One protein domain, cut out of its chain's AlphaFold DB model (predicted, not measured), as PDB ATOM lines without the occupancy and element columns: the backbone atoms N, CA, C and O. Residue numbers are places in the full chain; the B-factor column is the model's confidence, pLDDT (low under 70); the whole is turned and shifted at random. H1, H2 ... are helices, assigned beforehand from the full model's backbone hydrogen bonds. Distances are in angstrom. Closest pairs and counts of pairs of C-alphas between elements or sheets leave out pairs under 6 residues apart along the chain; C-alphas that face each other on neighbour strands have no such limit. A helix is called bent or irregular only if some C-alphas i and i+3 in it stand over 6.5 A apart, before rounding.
ATOM      1  N   ARG A  49     -33.451  32.018  31.117       87.25
ATOM      2  CA  ARG A  49     -32.230  32.039  30.314       87.25
ATOM      3  C   ARG A  49     -31.007  32.115  31.216       87.25
ATOM      4  O   ARG A  49     -31.071  32.695  32.298       87.25
ATOM      5  N   THR A  50     -29.917  31.515  30.764       86.62
ATOM      6  CA  THR A  50     -28.587  31.632  31.363       86.62
ATOM      7  C   THR A  50     -27.992  32.995  31.003       86.62
ATOM      8  O   THR A  50     -28.557  33.726  30.183       86.62
ATOM      9  N   GLU A  51     -26.850  33.357  31.592       85.00
ATOM     10  CA  GLU A  51     -26.154  34.614  31.259       85.00
ATOM     11  C   GLU A  51     -25.836  34.719  29.758       85.00
ATOM     12  O   GLU A  51     -25.865  35.802  29.180       85.00
ATOM     13  N   ASN A  52     -25.640  33.570  29.109       84.50
ATOM     14  CA  ASN A  52     -25.356  33.447  27.682       84.50
ATOM     15  C   ASN A  52     -26.620  33.461  26.798       84.50
ATOM     16  O   ASN A  52     -26.536  33.279  25.586       84.50
ATOM     17  N   GLY A  53     -27.807  33.658  27.383       85.75
ATOM     18  CA  GLY A  53     -29.078  33.758  26.660       85.75
ATOM     19  C   GLY A  53     -29.707  32.418  26.263       85.75
ATOM     20  O   GLY A  53     -30.800  32.407  25.686       85.75
ATOM     21  N   TYR A  54     -29.075  31.294  26.595       86.75
ATOM     22  CA  TYR A  54     -29.590  29.952  26.323       86.75
ATOM     23  C   TYR A  54     -30.555  29.491  27.403       86.75
ATOM     24  O   TYR A  54     -30.554  30.006  28.517       86.75
ATOM     25  N   THR A  55     -31.380  28.493  27.103       88.00
ATOM     26  CA  THR A  55     -32.028  27.748  28.188       88.00
ATOM     27  C   THR A  55     -30.966  26.959  28.967       88.00
ATOM     28  O   THR A  55     -29.959  26.547  28.382       88.00
ATOM     29  N   PRO A  56     -31.175  26.687  30.267       86.00
ATOM     30  CA  PRO A  56     -30.245  25.867  31.043       86.00
ATOM     31  C   PRO A  56     -29.979  24.490  30.419       86.00
ATOM     32  O   PRO A  56     -28.891  23.944  30.558       86.00
ATOM     33  N   GLU A  57     -30.964  23.915  29.728       86.69
ATOM     34  CA  GLU A  57     -30.811  22.642  29.016       86.69
ATOM     35  C   GLU A  57     -29.894  22.760  27.804       86.69
ATOM     36  O   GLU A  57     -28.982  21.949  27.659       86.69
ATOM     37  N   GLN A  58     -30.086  23.790  26.978       87.19
ATOM     38  CA  GLN A  58     -29.219  24.059  25.828       87.19
ATOM     39  C   GLN A  58     -27.772  24.296  26.261       87.19
ATOM     40  O   GLN A  58     -26.859  23.743  25.656       87.19
ATOM     41  N   GLU A  59     -27.553  25.077  27.320       88.06
ATOM     42  CA  GLU A  59     -26.204  25.327  27.841       88.06
ATOM     43  C   GLU A  59     -25.548  24.036  28.345       88.06
ATOM     44  O   GLU A  59     -24.415  23.734  27.971       88.06
ATOM     45  N   ARG A  60     -26.286  23.206  29.096       89.94
ATOM     46  CA  ARG A  60     -25.805  21.879  29.513       89.94
ATOM     47  C   ARG A  60     -25.475  20.978  28.325       89.94
ATOM     48  O   ARG A  60     -24.479  20.257  28.369       89.94
ATOM     49  N   GLN A  61     -26.294  21.005  27.277       91.75
ATOM     50  CA  GLN A  61     -26.049  20.227  26.068       91.75
ATOM     51  C   GLN A  61     -24.772  20.691  25.359       91.75
ATOM     52  O   GLN A  61     -23.928  19.855  25.048       91.75
ATOM     53  N   MET A  62     -24.584  21.999  25.175       90.31
ATOM     54  CA  MET A  62     -23.379  22.549  24.546       90.31
ATOM     55  C   MET A  62     -22.109  22.220  25.333       90.31
ATOM     56  O   MET A  62     -21.102  21.848  24.730       90.31
ATOM     57  N   ILE A  63     -22.153  22.302  26.667       91.12
ATOM     58  CA  ILE A  63     -21.030  21.894  27.523       91.12
ATOM     59  C   ILE A  63     -20.706  20.415  27.281       91.12
ATOM     60  O   ILE A  63     -19.563  20.075  26.986       91.12
ATOM     61  N   ARG A  64     -21.719  19.540  27.306       92.06
ATOM     62  CA  ARG A  64     -21.540  18.099  27.081       92.06
ATOM     63  C   ARG A  64     -20.983  17.780  25.691       92.06
ATOM     64  O   ARG A  64     -20.115  16.919  25.558       92.06
ATOM     65  N   GLU A  65     -21.490  18.440  24.653       90.31
ATOM     66  CA  GLU A  65     -21.005  18.275  23.278       90.31
ATOM     67  C   GLU A  65     -19.560  18.759  23.138       90.31
ATOM     68  O   GLU A  65     -18.752  18.081  22.503       90.31
ATOM     69  N   THR A  66     -19.214  19.871  23.790       89.00
ATOM     70  CA  THR A  66     -17.846  20.402  23.823       89.00
ATOM     71  C   THR A  66     -16.899  19.426  24.516       89.00
ATOM     72  O   THR A  66     -15.893  19.040  23.929       89.00
ATOM     73  N   GLU A  67     -17.249  18.929  25.705       92.19
ATOM     74  CA  GLU A  67     -16.455  17.926  26.428       92.19
ATOM     75  C   GLU A  67     -16.267  16.633  25.620       92.19
ATOM     76  O   GLU A  67     -15.194  16.017  25.626       92.19
ATOM     77  N   TYR A  68     -17.309  16.197  24.908       90.69
ATOM     78  CA  TYR A  68     -17.218  15.035  24.033       90.69
ATOM     79  C   TYR A  68     -16.293  15.302  22.839       90.69
ATOM     80  O   TYR A  68     -15.438  14.465  22.539       90.69
ATOM     81  N   ALA A  69     -16.431  16.457  22.183       87.69
ATOM     82  CA  ALA A  69     -15.606  16.863  21.051       87.69
ATOM     83  C   ALA A  69     -14.138  17.091  21.446       87.69
ATOM     84  O   ALA A  69     -13.238  16.794  20.665       87.69
ATOM     85  N   GLU A  70     -13.851  17.534  22.667       85.12
ATOM     86  CA  GLU A  70     -12.472  17.628  23.152       85.12
ATOM     87  C   GLU A  70     -11.795  16.255  23.249       85.12
ATOM     88  O   GLU A  70     -10.611  16.126  22.908       85.12
ATOM     89  N   LYS A  71     -12.559  15.235  23.670       86.38
ATOM     90  CA  LYS A  71     -12.087  13.853  23.856       86.38
ATOM     91  C   LYS A  71     -12.081  13.031  22.562       86.38
ATOM     92  O   LYS A  71     -11.167  12.238  22.362       86.38
ATOM     93  N   HIS A  72     -13.071  13.216  21.688       87.31
ATOM     94  CA  HIS A  72     -13.312  12.358  20.515       87.31
ATOM     95  C   HIS A  72     -13.385  13.121  19.185       87.31
ATOM     96  O   HIS A  72     -13.507  12.512  18.122       87.31
ATOM     97  N   GLY A  73     -13.346  14.451  19.217       82.31
ATOM     98  CA  GLY A  73     -13.510  15.288  18.036       82.31
ATOM     99  C   GLY A  73     -12.312  15.229  17.096       82.31
ATOM    100  O   GLY A  73     -11.153  15.087  17.499       82.31
ATOM    101  N   LYS A  74     -12.597  15.375  15.798       83.12
ATOM    102  CA  LYS A  74     -11.568  15.462  14.761       83.12
ATOM    103  C   LYS A  74     -10.724  16.713  14.982       83.12
ATOM    104  O   LYS A  74     -11.231  17.832  14.989       83.12
ATOM    105  N   ARG A  75      -9.413  16.518  15.107       82.75
ATOM    106  CA  ARG A  75      -8.438  17.609  15.161       82.75
ATOM    107  C   ARG A  75      -7.900  17.890  13.765       82.75
ATOM    108  O   ARG A  75      -7.583  16.973  13.007       82.75
ATOM    109  N   TYR A  76      -7.758  19.168  13.436       86.06
ATOM    110  CA  TYR A  76      -7.195  19.610  12.164       86.06
ATOM    111  C   TYR A  76      -5.872  20.322  12.417       86.06
ATOM    112  O   TYR A  76      -5.764  21.162  13.301       86.06
ATOM    113  N   THR A  77      -4.866  20.011  11.606       87.50
ATOM    114  CA  THR A  77      -3.532  20.623  11.691       87.50
ATOM    115  C   THR A  77      -3.442  21.979  10.985       87.50
ATOM    116  O   THR A  77      -2.421  22.650  11.062       87.50
ATOM    117  N   SER A  78      -4.488  22.387  10.258       90.56
ATOM    118  CA  SER A  78      -4.537  23.655   9.530       90.56
ATOM    119  C   SER A  78      -5.974  24.135   9.351       90.56
ATOM    120  O   SER A  78      -6.860  23.349   9.001       90.56
ATOM    121  N   VAL A  79      -6.170  25.450   9.480       88.25
ATOM    122  CA  VAL A  79      -7.447  26.143   9.243       88.25
ATOM    123  C   VAL A  79      -8.006  25.832   7.850       88.25
ATOM    124  O   VAL A  79      -9.197  25.575   7.709       88.25
ATOM    125  N   LYS A  80      -7.153  25.733   6.817       90.81
ATOM    126  CA  LYS A  80      -7.576  25.398   5.440       90.81
ATOM    127  C   LYS A  80      -8.175  23.990   5.331       90.81
ATOM    128  O   LYS A  80      -8.975  23.722   4.436       90.81
ATOM    129  N   LYS A  81      -7.760  23.055   6.194       87.12
ATOM    130  CA  LYS A  81      -8.317  21.693   6.227       87.12
ATOM    131  C   LYS A  81      -9.651  21.668   6.973       87.12
ATOM    132  O   LYS A  81     -10.566  21.031   6.475       87.12
ATOM    133  N   LEU A  82      -9.760  22.406   8.081       90.50
ATOM    134  CA  LEU A  82     -11.011  22.575   8.824       90.50
ATOM    135  C   LEU A  82     -12.093  23.221   7.949       90.50
ATOM    136  O   LEU A  82     -13.158  22.646   7.765       90.50
ATOM    137  N   MET A  83     -11.792  24.370   7.336       89.75
ATOM    138  CA  MET A  83     -12.758  25.112   6.517       89.75
ATOM    139  C   MET A  83     -13.278  24.296   5.326       89.75
ATOM    140  O   MET A  83     -14.457  24.372   5.007       89.75
ATOM    141  N   ARG A  84     -12.432  23.470   4.694       91.50
ATOM    142  CA  ARG A  84     -12.858  22.574   3.601       91.50
ATOM    143  C   ARG A  84     -13.815  21.465   4.039       91.50
ATOM    144  O   ARG A  84     -14.506  20.924   3.187       91.50
ATOM    145  N   ASP A  85     -13.788  21.077   5.309       88.44
ATOM    146  CA  ASP A  85     -14.636  20.005   5.839       88.44
ATOM    147  C   ASP A  85     -15.980  20.551   6.341       88.44
ATOM    148  O   ASP A  85     -17.005  19.908   6.155       88.44
ATOM    149  N   VAL A  86     -15.978  21.758   6.927       86.88
ATOM    150  CA  VAL A  86     -17.177  22.414   7.482       86.88
ATOM    151  C   VAL A  86     -18.031  23.104   6.412       86.88
ATOM    152  O   VAL A  86     -19.247  23.137   6.547       86.88
ATOM    153  N   LEU A  87     -17.420  23.664   5.362       83.62
ATOM    154  CA  LEU A  87     -18.113  24.455   4.328       83.62
ATOM    155  C   LEU A  87     -18.505  23.637   3.083       83.62
ATOM    156  O   LEU A  87     -18.592  24.195   1.989       83.62
ATOM    157  N   LYS A  88     -18.662  22.320   3.225       60.84
ATOM    158  CA  LYS A  88     -19.267  21.488   2.176       60.84
ATOM    159  C   LYS A  88     -20.775  21.672   2.150       60.84
ATOM    160  O   LYS A  88     -21.313  21.625   1.025       60.84
TER     161      LYS A  88
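Overview. This is residues 49 to 88 of the 88 residues of an uncharacterized protein of Candidatus Kaiserbacteria bacterium RIFCSPHIGHO2_02_FULL_49_16 (UniProt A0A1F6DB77). An open arch of two helices that do not pack on each other: after a short hook of chain at residues 49 to 55 comes the long helix H1, then a stretched link, then the short helix H2 at the far end, turned to another direction. H1 makes most of the length, and its last part, residues 66 to 72, stands free. The printed part has 40 residues, with H1 and H2 in that order and no named strand; the class is all helix. The whole is only just extended, close to loose, with a radius of gyration of the C-alphas of 13.7 A, and it is elongated, with spans of 36 by 21 by 15 A.

Arrangement. Residues 49 to 55 come before H1, which holds residues 56 to 72. A short link of 6 residues joins it to H2, residues 79 to 86. H1 and H2 are apart, with no C-alpha of the one within 8 A of the other. The N-to-C direction of H1 has components 0.81, -0.48 and -0.32 along x, y and z; that of H2 has -0.91, -0.39 and -0.13. In both H1 and H2 every O i to N i+4 pair is within hydrogen-bond range.

Along the chain. H1 begins at C-alpha 56, (-30.245, 25.867, 31.043), and ends at C-alpha 72, (-13.312, 12.358, 20.515), 24.1 A from first to last C-alpha. H2 runs 10.6 A from C-alpha 79 to C-alpha 86, which is at (-17.177, 22.414, 7.482). Neither helix is bent.

Size, cuts and confidence. The two C-alphas farthest apart are those of Arg 49 and Thr 77, at 36.1 A. The printed part has no cut and ends at Lys 88, the chain's last residue. Mean pLDDT of the printed part is 87.1, and residue 88 is under 70.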